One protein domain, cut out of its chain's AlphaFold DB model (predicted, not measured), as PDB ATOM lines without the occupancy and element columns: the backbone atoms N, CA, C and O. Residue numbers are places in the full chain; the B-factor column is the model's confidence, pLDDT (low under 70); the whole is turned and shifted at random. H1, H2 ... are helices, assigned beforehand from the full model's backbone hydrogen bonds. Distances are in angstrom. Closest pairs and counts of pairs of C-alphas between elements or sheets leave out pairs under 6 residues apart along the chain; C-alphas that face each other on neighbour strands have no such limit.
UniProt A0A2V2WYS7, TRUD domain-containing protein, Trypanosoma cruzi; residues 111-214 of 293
ATOM      1  N   PHE A 111      97.900  42.128 110.215       92.62
ATOM      2  CA  PHE A 111      96.771  41.921 109.304       92.62
ATOM      3  C   PHE A 111      95.501  41.408 109.990       92.62
ATOM      4  O   PHE A 111      94.447  41.350 109.355       92.62
ATOM      5  N   GLY A 112      95.589  41.051 111.275       86.44
ATOM      6  CA  GLY A 112      94.551  40.309 111.992       86.44
ATOM      7  C   GLY A 112      94.584  38.817 111.653       86.44
ATOM      8  O   GLY A 112      95.159  38.419 110.642       86.44
ATOM      9  N   VAL A 113      93.987  37.978 112.502       79.88
ATOM     10  CA  VAL A 113      93.867  36.523 112.303       79.88
ATOM     11  C   VAL A 113      92.385  36.191 112.167       79.88
ATOM     12  O   VAL A 113      91.614  36.543 113.051       79.88
ATOM     13  N   GLY A 114      92.002  35.545 111.068       83.50
ATOM     14  CA  GLY A 114      90.605  35.256 110.755       83.50
ATOM     15  C   GLY A 114      90.392  34.990 109.268       83.50
ATOM     16  O   GLY A 114      91.364  34.924 108.501       83.50
ATOM     17  N   SER A 115      89.127  34.846 108.880       89.12
ATOM     18  CA  SER A 115      88.718  34.672 107.483       89.12
ATOM     19  C   SER A 115      88.943  35.952 106.687       89.12
ATOM     20  O   SER A 115      89.536  35.894 105.617       89.12
ATOM     21  N   ASN A 116      88.530  37.097 107.242       92.81
ATOM     22  CA  ASN A 116      88.816  38.412 106.667       92.81
ATOM     23  C   ASN A 116      90.043  39.034 107.341       92.81
ATOM     24  O   ASN A 116      90.217  38.954 108.562       92.81
ATOM     25  N   ARG A 117      90.872  39.706 106.546       94.88
ATOM     26  CA  ARG A 117      92.040  40.471 106.997       94.88
ATOM     27  C   ARG A 117      91.773  41.966 106.923       94.88
ATOM     28  O   ARG A 117      90.996  42.444 106.099       94.88
ATOM     29  N   LEU A 118      92.477  42.738 107.748       95.12
ATOM     30  CA  LEU A 118      92.300  44.191 107.790       95.12
ATOM     31  C   LEU A 118      92.586  44.846 106.427       95.12
ATOM     32  O   LEU A 118      91.850  45.737 106.016       95.12
ATOM     33  N   PHE A 119      93.584  44.375 105.676       95.06
ATOM     34  CA  PHE A 119      93.853  44.909 104.335       95.06
ATOM     35  C   PHE A 119      92.722  44.637 103.322       95.06
ATOM     36  O   PHE A 119      92.541  45.426 102.395       95.06
ATOM     37  N   GLU A 120      91.929  43.576 103.496       96.00
ATOM     38  CA  GLU A 120      90.755  43.291 102.655       96.00
ATOM     39  C   GLU A 120      89.607  44.241 103.000       96.00
ATOM     40  O   GLU A 120      89.017  44.846 102.107       96.00
ATOM     41  N   VAL A 121      89.369  44.469 104.298       96.44
ATOM     42  CA  VAL A 121      88.421  45.488 104.783       96.44
ATOM     43  C   VAL A 121      88.783  46.867 104.221       96.44
ATOM     44  O   VAL A 121      87.916  47.582 103.716       96.44
ATOM     45  N   ALA A 122      90.072  47.229 104.258       95.56
ATOM     46  CA  ALA A 122      90.576  48.474 103.684       95.56
ATOM     47  C   ALA A 122      90.322  48.555 102.170       95.56
ATOM     48  O   ALA A 122      89.922  49.608 101.673       95.56
ATOM     49  N   SER A 123      90.531  47.451 101.448       95.56
ATOM     50  CA  SER A 123      90.307  47.365 100.002       95.56
ATOM     51  C   SER A 123      88.836  47.564  99.632       95.56
ATOM     52  O   SER A 123      88.544  48.340  98.721       95.56
ATOM     53  N   PHE A 124      87.900  46.939 100.360       96.56
ATOM     54  CA  PHE A 124      86.464  47.156 100.148       96.56
ATOM     55  C   PHE A 124      86.078  48.619 100.362       96.56
ATOM     56  O   PHE A 124      85.414  49.213  99.514       96.56
ATOM     57  N   ALA A 125      86.539  49.226 101.457       95.25
ATOM     58  CA  ALA A 125      86.239  50.624 101.751       95.25
ATOM     59  C   ALA A 125      86.836  51.587 100.710       95.25
ATOM     60  O   ALA A 125      86.173  52.539 100.307       95.25
ATOM     61  N   ALA A 126      88.057  51.328 100.229       93.69
ATOM     62  CA  ALA A 126      88.698  52.137  99.190       93.69
ATOM     63  C   ALA A 126      87.951  52.088  97.846       93.69
ATOM     64  O   ALA A 126      87.984  53.054  97.089       93.69
ATOM     65  N   GLN A 127      87.254  50.983  97.564       95.31
ATOM     66  CA  GLN A 127      86.407  50.817  96.378       95.31
ATOM     67  C   GLN A 127      84.988  51.384  96.564       95.31
ATOM     68  O   GLN A 127      84.172  51.298  95.652       95.31
ATOM     69  N   GLY A 128      84.678  51.959  97.731       95.12
ATOM     70  CA  GLY A 128      83.344  52.460  98.068       95.12
ATOM     71  C   GLY A 128      82.360  51.375  98.510       95.12
ATOM     72  O   GLY A 128      81.215  51.688  98.813       95.12
ATOM     73  N   TYR A 129      82.783  50.113  98.621       96.94
ATOM     74  CA  TYR A 129      81.928  49.001  99.041       96.94
ATOM     75  C   TYR A 129      81.777  48.943 100.568       96.94
ATOM     76  O   TYR A 129      82.175  47.978 101.230       96.94
ATOM     77  N   PHE A 130      81.177  49.978 101.159       95.88
ATOM     78  CA  PHE A 130      81.079  50.125 102.616       95.88
ATOM     79  C   PHE A 130      80.262  49.016 103.286       95.88
ATOM     80  O   PHE A 130      80.595  48.602 104.394       95.88
ATOM     81  N   ARG A 131      79.243  48.468 102.611       95.44
ATOM     82  CA  ARG A 131      78.485  47.310 103.121       95.44
ATOM     83  C   ARG A 131      79.375  46.080 103.302       95.44
ATOM     84  O   ARG A 131      79.304  45.425 104.338       95.44
ATOM     85  N   GLN A 132      80.242  45.800 102.328       96.25
ATOM     86  CA  GLN A 132      81.199  44.691 102.402       96.25
ATOM     87  C   GLN A 132      82.281  44.965 103.446       96.25
ATOM     88  O   GLN A 132      82.585  44.084 104.244       96.25
ATOM     89  N   ALA A 133      82.802  46.194 103.508       96.62
ATOM     90  CA  ALA A 133      83.786  46.585 104.516       96.62
ATOM     91  C   ALA A 133      83.239  46.418 105.946       96.62
ATOM     92  O   ALA A 133      83.903  45.831 106.799       96.62
ATOM     93  N   MET A 134      82.013  46.884 106.206       95.62
ATOM     94  CA  MET A 134      81.369  46.752 107.517       95.62
ATOM     95  C   MET A 134      81.060  45.297 107.851       95.62
ATOM     96  O   MET A 134      81.359  44.861 108.960       95.62
ATOM     97  N   GLY A 135      80.524  44.528 106.898       95.94
ATOM     98  CA  GLY A 135      80.277  43.098 107.087       95.94
ATOM     99  C   GLY A 135      81.558  42.330 107.419       95.94
ATOM    100  O   GLY A 135      81.595  41.591 108.400       95.94
ATOM    101  N   ALA A 136      82.634  42.574 106.669       96.88
ATOM    102  CA  ALA A 136      83.925  41.938 106.901       96.88
ATOM    103  C   ALA A 136      84.516  42.306 108.273       96.88
ATOM    104  O   ALA A 136      85.011  41.428 108.980       96.88
ATOM    105  N   LEU A 137      84.402  43.574 108.692       96.19
ATOM    106  CA  LEU A 137      84.830  44.018 110.020       96.19
ATOM    107  C   LEU A 137      84.017  43.358 111.146       96.19
ATOM    108  O   LEU A 137      84.593  42.908 112.136       96.19
ATOM    109  N   LEU A 138      82.691  43.278 111.003       96.44
ATOM    110  CA  LEU A 138      81.819  42.606 111.972       96.44
ATOM    111  C   LEU A 138      82.126  41.108 112.061       96.44
ATOM    112  O   LEU A 138      82.133  40.558 113.161       96.44
ATOM    113  N   GLN A 139      82.452  40.468 110.937       96.56
ATOM    114  CA  GLN A 139      82.914  39.086 110.927       96.56
ATOM    115  C   GLN A 139      84.235  38.920 111.689       96.56
ATOM    116  O   GLN A 139      84.341  38.000 112.494       96.56
ATOM    117  N   CYS A 140      85.214  39.818 111.511       95.06
ATOM    118  CA  CYS A 140      86.447  39.773 112.309       95.06
ATOM    119  C   CYS A 140      86.140  39.835 113.814       95.06
ATOM    120  O   CYS A 140      86.717  39.083 114.597       95.06
ATOM    121  N   VAL A 141      85.206  40.701 114.228       94.69
ATOM    122  CA  VAL A 141      84.770  40.797 115.633       94.69
ATOM    123  C   VAL A 141      84.126  39.489 116.105       94.69
ATOM    124  O   VAL A 141      84.444  39.013 117.193       94.69
ATOM    125  N   ALA A 142      83.256  38.899 115.287       95.69
ATOM    126  CA  ALA A 142      82.579  37.636 115.569       95.69
ATOM    127  C   ALA A 142      83.544  36.443 115.678       95.69
ATOM    128  O   ALA A 142      83.311  35.535 116.463       95.69
ATOM    129  N   GLU A 143      84.633  36.429 114.915       94.69
ATOM    130  CA  GLU A 143      85.652  35.373 114.993       94.69
ATOM    131  C   GLU A 143      86.547  35.506 116.236       94.69
ATOM    132  O   GLU A 143      87.101  34.514 116.706       94.69
ATOM    133  N   CYS A 144      86.674  36.715 116.792       90.62
ATOM    134  CA  CYS A 144      87.486  36.968 117.985       90.62
ATOM    135  C   CYS A 144      86.754  36.681 119.304       90.62
ATOM    136  O   CYS A 144      87.409  36.484 120.328       90.62
ATOM    137  N   ASP A 145      85.420  36.701 119.308       92.50
ATOM    138  CA  ASP A 145      84.615  36.609 120.525       92.50
ATOM    139  C   ASP A 145      83.348  35.776 120.296       92.50
ATOM    140  O   ASP A 145      82.502  36.107 119.464       92.50
ATOM    141  N   GLY A 146      83.205  34.700 121.076       92.62
ATOM    142  CA  GLY A 146      82.109  33.742 120.929       92.62
ATOM    143  C   GLY A 146      80.718  34.330 121.180       92.62
ATOM    144  O   GLY A 146      79.757  33.876 120.569       92.62
ATOM    145  N   VAL A 147      80.578  35.368 122.012       93.56
ATOM    146  CA  VAL A 147      79.264  36.001 122.195       93.56
ATOM    147  C   VAL A 147      78.932  36.870 120.992       93.56
ATOM    148  O   VAL A 147      77.810  36.828 120.485       93.56
ATOM    149  N   HIS A 148      79.902  37.635 120.491       97.06
ATOM    150  CA  HIS A 148      79.712  38.380 119.248       97.06
ATOM    151  C   HIS A 148      79.427  37.446 118.060       97.06
ATOM    152  O   HIS A 148      78.615  37.812 117.210       97.06
ATOM    153  N   HIS A 149      80.001  36.239 118.040       97.19
ATOM    154  CA  HIS A 149      79.700  35.202 117.052       97.19
ATOM    155  C   HIS A 149      78.209  34.852 116.995       97.19
ATOM    156  O   HIS A 149      77.591  34.955 115.937       97.19
ATOM    157  N   ASP A 150      77.604  34.513 118.135       97.56
ATOM    158  CA  ASP A 150      76.197  34.101 118.194       97.56
ATOM    159  C   ASP A 150      75.248  35.189 117.677       97.56
ATOM    160  O   ASP A 150      74.286  34.912 116.953       97.56
ATOM    161  N   TYR A 151      75.508  36.448 118.039       98.19
ATOM    162  CA  TYR A 151      74.712  37.573 117.552       98.19
ATOM    163  C   TYR A 151      74.951  37.867 116.073       98.19
ATOM    164  O   TYR A 151      73.997  38.196 115.372       98.19
ATOM    165  N   TYR A 152      76.181  37.711 115.587       97.94
ATOM    166  CA  TYR A 152      76.490  37.871 114.172       97.94
ATOM    167  C   TYR A 152      75.752  36.836 113.312       97.94
ATOM    168  O   TYR A 152      75.146  37.194 112.306       97.94
ATOM    169  N   ILE A 153      75.696  35.573 113.744       98.00
ATOM    170  CA  ILE A 153      74.919  34.532 113.056       98.00
ATOM    171  C   ILE A 153      73.420  34.849 113.076       98.00
ATOM    172  O   ILE A 153      72.755  34.712 112.049       98.00
ATOM    173  N   LYS A 154      72.870  35.316 114.205       98.00
ATOM    174  CA  LYS A 154      71.465  35.763 114.265       98.00
ATOM    175  C   LYS A 154      71.200  36.928 113.320       98.00
ATOM    176  O   LYS A 154      70.169  36.943 112.666       98.00
ATOM    177  N   TYR A 155      72.125  37.882 113.251       98.06
ATOM    178  CA  TYR A 155      72.037  39.040 112.370       98.06
ATOM    179  C   TYR A 155      72.016  38.631 110.893       98.06
ATOM    180  O   TYR A 155      71.142  39.076 110.156       98.06
ATOM    181  N   LEU A 156      72.918  37.737 110.473       97.19
ATOM    182  CA  LEU A 156      72.975  37.252 109.090       97.19
ATOM    183  C   LEU A 156      71.737  36.445 108.676       97.19
ATOM    184  O   LEU A 156      71.368  36.466 107.505       97.19
ATOM    185  N   ASN A 157      71.115  35.733 109.618       97.69
ATOM    186  CA  ASN A 157      69.936  34.898 109.369       97.69
ATOM    187  C   ASN A 157      68.607  35.598 109.702       97.69
ATOM    188  O   ASN A 157      67.564  34.946 109.702       97.69
ATOM    189  N   ALA A 158      68.626  36.890 110.038       97.38
ATOM    190  CA  ALA A 158      67.418  37.622 110.389       97.38
ATOM    191  C   ALA A 158      66.580  37.938 109.143       97.38
ATOM    192  O   ALA A 158      67.099  38.394 108.123       97.38
ATOM    193  N   ASP A 159      65.262  37.779 109.259       96.62
ATOM    194  CA  ASP A 159      64.335  38.291 108.255       96.62
ATOM    195  C   ASP A 159      64.409  39.827 108.180       96.62
ATOM    196  O   ASP A 159      64.616  40.479 109.214       96.62
ATOM    197  N   PRO A 160      64.130  40.443 107.014       93.94
ATOM    198  CA  PRO A 160      64.109  41.902 106.869       93.94
ATOM    199  C   PRO A 160      63.219  42.628 107.890       93.94
ATOM    200  O   PRO A 160      63.503  43.761 108.265       93.94
ATOM    201  N   SER A 161      62.157  41.980 108.381       95.12
ATOM    202  CA  SER A 161      61.256  42.530 109.404       95.12
ATOM    203  C   SER A 161      61.810  42.468 110.834       95.12
ATOM    204  O   SER A 161      61.275  43.133 111.720       95.12
ATOM    205  N   THR A 162      62.862  41.683 111.083       96.81
ATOM    206  CA  THR A 162      63.417  41.432 112.427       96.81
ATOM    207  C   THR A 162      64.864  41.890 112.589       96.81
ATOM    208  O   THR A 162      65.315  42.062 113.724       96.81
ATOM    209  N   VAL A 163      65.577  42.155 111.487       97.50
ATOM    210  CA  VAL A 163      66.995  42.550 111.493       97.50
ATOM    211  C   VAL A 163      67.273  43.758 112.390       97.50
ATOM    212  O   VAL A 163      68.229  43.730 113.159       97.50
ATOM    213  N   LEU A 164      66.390  44.765 112.399       97.75
ATOM    214  CA  LEU A 164      66.503  45.927 113.286       97.75
ATOM    215  C   LEU A 164      66.527  45.515 114.765       97.75
ATOM    216  O   LEU A 164      67.421  45.918 115.509       97.75
ATOM    217  N   GLY A 165      65.574  44.677 115.181       98.00
ATOM    218  CA  GLY A 165      65.494  44.189 116.558       98.00
ATOM    219  C   GLY A 165      66.714  43.349 116.939       98.00
ATOM    220  O   GLY A 165      67.257  43.506 118.030       98.00
ATOM    221  N   VAL A 166      67.206  42.511 116.022       98.12
ATOM    222  CA  VAL A 166      68.427  41.717 116.237       98.12
ATOM    223  C   VAL A 166      69.661  42.614 116.383       98.12
ATOM    224  O   VAL A 166      70.454  42.408 117.303       98.12
ATOM    225  N   SER A 167      69.814  43.642 115.542       97.81
ATOM    226  CA  SER A 167      70.915  44.609 115.646       97.81
ATOM    227  C   SER A 167      70.870  45.406 116.955       97.81
ATOM    228  O   SER A 167      71.913  45.610 117.579       97.81
ATOM    229  N   GLN A 168      69.682  45.818 117.409       98.38
ATOM    230  CA  GLN A 168      69.501  46.497 118.701       98.38
ATOM    231  C   GLN A 168      69.880  45.583 119.873       98.38
ATOM    232  O   GLN A 168      70.677  45.973 120.727       98.38
ATOM    233  N   LEU A 169      69.394  44.335 119.864       98.19
ATOM    234  CA  LEU A 169      69.745  43.332 120.870       98.19
ATOM    235  C   LEU A 169      71.254  43.077 120.923       98.19
ATOM    236  O   LEU A 169      71.815  42.938 122.010       98.19
ATOM    237  N   TRP A 170      71.926  43.042 119.769       98.38
ATOM    238  CA  TRP A 170      73.376  42.875 119.721       98.38
ATOM    239  C   TRP A 170      74.111  44.073 120.337       98.38
ATOM    240  O   TRP A 170      75.021  43.892 121.150       98.38
ATOM    241  N   ALA A 171      73.696  45.297 120.008       98.12
ATOM    242  CA  ALA A 171      74.277  46.511 120.578       98.12
ATOM    243  C   ALA A 171      74.097  46.585 122.108       98.12
ATOM    244  O   ALA A 171      75.028  46.966 122.830       98.12
ATOM    245  N   ASP A 172      72.930  46.187 122.617       98.00
ATOM    246  CA  ASP A 172      72.642  46.145 124.051       98.00
ATOM    247  C   ASP A 172      73.448  45.064 124.773       98.00
ATOM    248  O   ASP A 172      74.017  45.329 125.837       98.00
ATOM    249  N   ALA A 173      73.582  43.880 124.170       97.19
ATOM    250  CA  ALA A 173      74.434  42.818 124.690       97.19
ATOM    251  C   ALA A 173      75.903  43.260 124.765       97.19
ATOM    252  O   ALA A 173      76.536  43.117 125.810       97.19
ATOM    253  N   ALA A 174      76.431  43.883 123.706       97.31
ATOM    254  CA  ALA A 174      77.794  44.416 123.685       97.31
ATOM    255  C   ALA A 174      78.022  45.461 124.793       97.31
ATOM    256  O   ALA A 174      79.048  45.458 125.476       97.31
ATOM    257  N   LYS A 175      77.038  46.338 125.032       96.62
ATOM    258  CA  LYS A 175      77.081  47.289 126.151       96.62
ATOM    259  C   LYS A 175      77.091  46.567 127.502       96.62
ATOM    260  O   LYS A 175      77.873  46.933 128.377       96.62
ATOM    261  N   HIS A 176      76.229  45.565 127.680       95.31
ATOM    262  CA  HIS A 176      76.101  44.809 128.927       95.31
ATOM    263  C   HIS A 176      77.387  44.043 129.273       95.31
ATOM    264  O   HIS A 176      77.841  44.083 130.415       95.31
ATOM    265  N   MET A 177      78.028  43.441 128.268       93.38
ATOM    266  CA  MET A 177      79.311  42.739 128.392       93.38
ATOM    267  C   MET A 177      80.519  43.669 128.544       93.38
ATOM    268  O   MET A 177      81.640  43.201 128.725       93.38
ATOM    269  N   ARG A 178      80.305  44.991 128.506       92.56
ATOM    270  CA  ARG A 178      81.363  46.009 128.574       92.56
ATOM    271  C   ARG A 178      82.376  45.881 127.429       92.56
ATOM    272  O   ARG A 178      83.566  46.136 127.629       92.56
ATOM    273  N   SER A 179      81.899  45.534 126.231       94.25
ATOM    274  CA  SER A 179      82.697  45.591 125.005       94.25
ATOM    275  C   SER A 179      83.265  47.001 124.791       94.25
ATOM    276  O   SER A 179      82.801  47.993 125.365       94.25
ATOM    277  N   GLN A 180      84.299  47.105 123.953       91.50
ATOM    278  CA  GLN A 180      84.955  48.385 123.683       91.50
ATOM    279  C   GLN A 180      83.948  49.424 123.167       91.50
ATOM    280  O   GLN A 180      83.086  49.111 122.348       91.50
ATOM    281  N   LYS A 181      84.068  50.679 123.625       91.56
ATOM    282  CA  LYS A 181      83.100  51.744 123.308       91.56
ATOM    283  C   LYS A 181      82.864  51.905 121.803       91.56
ATOM    284  O   LYS A 181      81.715  51.996 121.391       91.56
ATOM    285  N   TRP A 182      83.929  51.892 121.000       93.25
ATOM    286  CA  TRP A 182      83.814  52.030 119.547       93.25
ATOM    287  C   TRP A 182      82.990  50.904 118.913       93.25
ATOM    288  O   TRP A 182      82.258  51.156 117.967       93.25
ATOM    289  N   LEU A 183      83.064  49.683 119.455       95.75
ATOM    290  CA  LEU A 183      82.296  48.542 118.965       95.75
ATOM    291  C   LEU A 183      80.817  48.681 119.335       95.75
ATOM    292  O   LEU A 183      79.946  48.424 118.512       95.75
ATOM    293  N   VAL A 184      80.517  49.142 120.552       96.19
ATOM    294  CA  VAL A 184      79.134  49.445 120.953       96.19
ATOM    295  C   VAL A 184      78.542  50.545 120.066       96.19
ATOM    296  O   VAL A 184      77.404  50.429 119.619       96.19
ATOM    297  N   ASP A 185      79.310  51.600 119.789       94.75
ATOM    298  CA  ASP A 185      78.873  52.707 118.934       94.75
ATOM    299  C   ASP A 185      78.723  52.264 117.461       94.75
ATOM    300  O   ASP A 185      77.758  52.661 116.801       94.75
ATOM    301  N   LEU A 186      79.594  51.368 116.975       95.94
ATOM    302  CA  LEU A 186      79.461  50.708 115.670       95.94
ATOM    303  C   LEU A 186      78.143  49.926 115.583       95.94
ATOM    304  O   LEU A 186      77.354  50.165 114.675       95.94
ATOM    305  N   LEU A 187      77.868  49.038 116.541       97.44
ATOM    306  CA  LEU A 187      76.664  48.196 116.536       97.44
ATOM    307  C   LEU A 187      75.371  49.015 116.646       97.44
ATOM    308  O   LEU A 187      74.388  48.714 115.969       97.44
ATOM    309  N   ARG A 188      75.372  50.098 117.433       96.88
ATOM    310  CA  ARG A 188      74.248  51.052 117.461       96.88
ATOM    311  C   ARG A 188      74.032  51.729 116.115       96.88
ATOM    312  O   ARG A 188      72.892  51.914 115.703       96.88
ATOM    313  N   SER A 189      75.115  52.094 115.437       95.06
ATOM    314  CA  SER A 189      75.038  52.715 114.114       95.06
ATOM    315  C   SER A 189      74.540  51.730 113.055       95.06
ATOM    316  O   SER A 189      73.773  52.125 112.185       95.06
ATOM    317  N   VAL A 190      74.886  50.442 113.168       95.44
ATOM    318  CA  VAL A 190      74.316  49.369 112.333       95.44
ATOM    319  C   VAL A 190      72.814  49.210 112.583       95.44
ATOM    320  O   VAL A 190      72.046  49.123 111.630       95.44
ATOM    321  N   ALA A 191      72.361  49.242 113.841       96.56
ATOM    322  CA  ALA A 191      70.928  49.227 114.144       96.56
ATOM    323  C   ALA A 191      70.204  50.428 113.513       96.56
ATOM    324  O   ALA A 191      69.189  50.256 112.843       96.56
ATOM    325  N   LYS A 192      70.776  51.631 113.640       95.25
ATOM    326  CA  LYS A 192      70.246  52.844 113.008       95.25
ATOM    327  C   LYS A 192      70.240  52.763 111.475       95.25
ATOM    328  O   LYS A 192      69.311  53.237 110.835       95.25
ATOM    329  N   TYR A 193      71.246  52.133 110.868       95.44
ATOM    330  CA  TYR A 193      71.277  51.886 109.425       95.44
ATOM    331  C   TYR A 193      70.064  51.065 108.956       95.44
ATOM    332  O   TYR A 193      69.472  51.411 107.935       95.44
ATOM    333  N   HIS A 194      69.647  50.043 109.713       95.88
ATOM    334  CA  HIS A 194      68.430  49.284 109.402       95.88
ATOM    335  C   HIS A 194      67.142  50.061 109.705       95.88
ATOM    336  O   HIS A 194      66.173  49.930 108.964       95.88
ATOM    337  N   GLU A 195      67.132  50.898 110.746       94.50
ATOM    338  CA  GLU A 195      66.003  51.783 111.066       94.50
ATOM    339  C   GLU A 195      65.745  52.811 109.951       94.50
ATOM    340  O   GLU A 195      64.606  53.017 109.536       94.50
ATOM    341  N   ASP A 196      66.811  53.401 109.408       92.44
ATOM    342  CA  ASP A 196      66.748  54.476 108.415       92.44
ATOM    343  C   ASP A 196      66.619  53.985 106.954       92.44
ATOM    344  O   ASP A 196      66.737  54.783 106.013       92.44
ATOM    345  N   GLY A 197      66.384  52.685 106.746       91.06
ATOM    346  CA  GLY A 197      66.142  52.096 105.425       91.06
ATOM    347  C   GLY A 197      67.401  51.804 104.602       91.06
ATOM    348  O   GLY A 197      67.375  51.951 103.383       91.06
ATOM    349  N   GLU A 198      68.498  51.402 105.248       91.12
ATOM    350  CA  GLU A 198      69.706  50.861 104.603       91.12
ATOM    351  C   GLU A 198      70.440  51.821 103.643       91.12
ATOM    352  O   GLU A 198      70.968  51.432 102.600       91.12
ATOM    353  N   LYS A 199      70.516  53.106 104.003       90.06
ATOM    354  CA  LYS A 199      71.203  54.122 103.191       90.06
ATOM    355  C   LYS A 199      72.721  53.954 103.231       90.06
ATOM    356  O   LYS A 199      73.334  54.018 104.296       90.06
ATOM    357  N   GLU A 200      73.344  53.851 102.061       87.62
ATOM    358  CA  GLU A 200      74.795  53.668 101.919       87.62
ATOM    359  C   GLU A 200      75.621  54.822 102.518       87.62
ATOM    360  O   GLU A 200      76.660  54.586 103.134       87.62
ATOM    361  N   GLU A 201      75.112  56.057 102.452       90.56
ATOM    362  CA  GLU A 201      75.753  57.230 103.066       90.56
ATOM    363  C   GLU A 201      75.982  57.047 104.578       90.56
ATOM    364  O   GLU A 201      76.989  57.507 105.112       90.56
ATOM    365  N   HIS A 202      75.100  56.320 105.278       92.00
ATOM    366  CA  HIS A 202      75.285  56.040 106.705       92.00
ATOM    367  C   HIS A 202      76.497  55.144 106.958       92.00
ATOM    368  O   HIS A 202      77.221  55.368 107.925       92.00
ATOM    369  N   LEU A 203      76.748  54.164 106.088       93.19
ATOM    370  CA  LEU A 203      77.905  53.278 106.215       93.19
ATOM    371  C   LEU A 203      79.211  54.017 105.910       93.19
ATOM    372  O   LEU A 203      80.220  53.742 106.557       93.19
ATOM    373  N   ARG A 204      79.185  54.987 104.987       93.69
ATOM    374  CA  ARG A 204      80.330  55.872 104.730       93.69
ATOM    375  C   ARG A 204      80.662  56.733 105.949       93.69
ATOM    376  O   ARG A 204      81.792  56.698 106.426       93.69
ATOM    377  N   ILE A 205      79.668  57.438 106.497       92.81
ATOM    378  CA  ILE A 205      79.837  58.259 107.709       92.81
ATOM    379  C   ILE A 205      80.342  57.399 108.875       92.81
ATOM    380  O   ILE A 205      81.230  57.805 109.625       92.81
ATOM    381  N   LEU A 206      79.798  56.187 109.011       92.25
ATOM    382  CA  LEU A 206      80.218  55.235 110.028       92.25
ATOM    383  C   LEU A 206      81.683  54.837 109.858       92.25
ATOM    384  O   LEU A 206      82.440  54.928 110.822       92.25
ATOM    385  N   TRP A 207      82.090  54.457 108.644       94.31
ATOM    386  CA  TRP A 207      83.479  54.134 108.321       94.31
ATOM    387  C   TRP A 207      84.435  55.275 108.675       94.31
ATOM    388  O   TRP A 207      85.451  55.042 109.333       94.31
ATOM    389  N   ASP A 208      84.090  56.507 108.296       93.19
ATOM    390  CA  ASP A 208      84.915  57.686 108.565       93.19
ATOM    391  C   ASP A 208      85.073  57.976 110.063       93.19
ATOM    392  O   ASP A 208      86.091  58.528 110.479       93.19
ATOM    393  N   SER A 209      84.107  57.557 110.884       91.94
ATOM    394  CA  SER A 209      84.132  57.731 112.341       91.94
ATOM    395  C   SER A 209      84.890  56.636 113.107       91.94
ATOM    396  O   SER A 209      85.071  56.755 114.323       91.94
ATOM    397  N   LEU A 210      85.327  55.557 112.441       93.62
ATOM    398  CA  LEU A 210      85.963  54.428 113.121       93.62
ATOM    399  C   LEU A 210      87.357  54.795 113.655       93.62
ATOM    400  O   LEU A 210      88.254  55.108 112.873       93.62
ATOM    401  N   PRO A 211      87.624  54.623 114.963       91.81
ATOM    402  CA  PRO A 211      88.929  54.953 115.544       91.81
ATOM    403  C   PRO A 211      90.044  53.984 115.130       91.81
ATOM    404  O   PRO A 211      91.214  54.237 115.397       91.81
ATOM    405  N   ILE A 212      89.689  52.860 114.506       91.50
ATOM    406  CA  ILE A 212      90.624  51.852 113.996       91.50
ATOM    407  C   ILE A 212      90.860  51.979 112.485       91.50
ATOM    408  O   ILE A 212      91.602  51.176 111.923       91.50
ATOM    409  N   ARG A 213      90.249  52.967 111.815       92.56
ATOM    410  CA  ARG A 213      90.352  53.152 110.361       92.56
ATOM    411  C   ARG A 213      91.802  53.275 109.900       92.56
ATOM    412  O   ARG A 213      92.207  52.548 108.999       92.56
ATOM    413  N   ASP A 214      92.589  54.129 110.549       90.69
ATOM    414  CA  ASP A 214      93.997  54.342 110.190       90.69
ATOM    415  C   ASP A 214      94.806  53.051 110.320       90.69
ATOM    416  O   ASP A 214      95.671  52.755 109.497       90.69
TER     417      ASP A 214
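This is residues 111 to 214 of the 293 residues of the protein "TRUD domain-containing protein" of Trypanosoma cruzi (UniProt A0A2V2WYS7). Six helices fold back on themselves as a series of hairpins: H1, H2 and H3 lie side by side in a row, H4 turns the corner beside H3, and H5 and H6 return over the row, so that H6 comes back to the beginning of H2. H2 through H6 thus make a closed round of contacts, with H1 packed on the far side of H2. The printed part has 104 residues with six named helices, H1 to H6 in chain order, and no named strand; the class is all helix. It is compact, with a radius of gyration of the C-alphas of 12.8 A, and rounded, spanning 30 by 29 by 24 A.

The longest helices, with 15 residues each, are H2, residues 130 to 144 and 21.2 A long, and H5, residues 181 to 195 and 21.0 A long. H2 begins at C-alpha 130, (81.079, 50.125, 102.616). Before it stands H1, residues 118 to 126, 12.3 A, beginning at C-alpha 118, (92.300, 44.191, 107.790). H3 is residues 146 to 156, 15.4 A, and H4 is residues 163 to 176, 19.8 A. H6, residues 200 to 208, 12.8 A, ends at C-alpha 208, (84.915, 57.686, 108.565).

H2 is the hub, touching H1, H3 and H6. H1 and H2 form a hairpin at a shallow tilt of 16 degrees, with Val 121 and Ala 133 as their closest C-alphas, 4.8 A apart. H2 touches H3 with residues 138 to 143 alone; the closest C-alphas, Ala 142 and His 149, are 4.1 A apart, and this hairpin has a shallow tilt of 33 degrees, only just short of steep. H2 touches H6 with residues 130 to 134 alone, at a steep tilt of 55 degrees, the same way; the closest C-alphas, Phe 130 and Leu 203, are 5.7 A apart. H2 and H5 are near each other, with 6 pairs of C-alphas within 10 A. H3 and H4 form a hairpin at 14 degrees, a shallow tilt, the C-alphas of Tyr 151 and Trp 170 being closest at 5.9 A. The hairpin of H4 and H5, at a shallow tilt of 17 degrees, has 23 pairs of C-alphas within 8 A, the closest being Ser 167 and Ala 191 at 4.9 A. H5 and H6 form a hairpin at a shallow tilt of 8 degrees, with the C-alphas of Tyr 193 and His 202 closest at 6.4 A. H1 and H6 are close but not clearly touching, with C-alphas 125 and 207 at 7.9 A; among the pairs that are apart are H3 and H5. In each of the six helices every O i to N i+4 pair is within hydrogen-bond range.

The C-alphas farthest apart are those of Phe 111 and Ser 161, 35.5 A. The printed part has no cut and no long link; the link from H3 to H4 is short, and the others are tight. The mean pLDDT of the printed part is 94.7, and no printed residue is under 70.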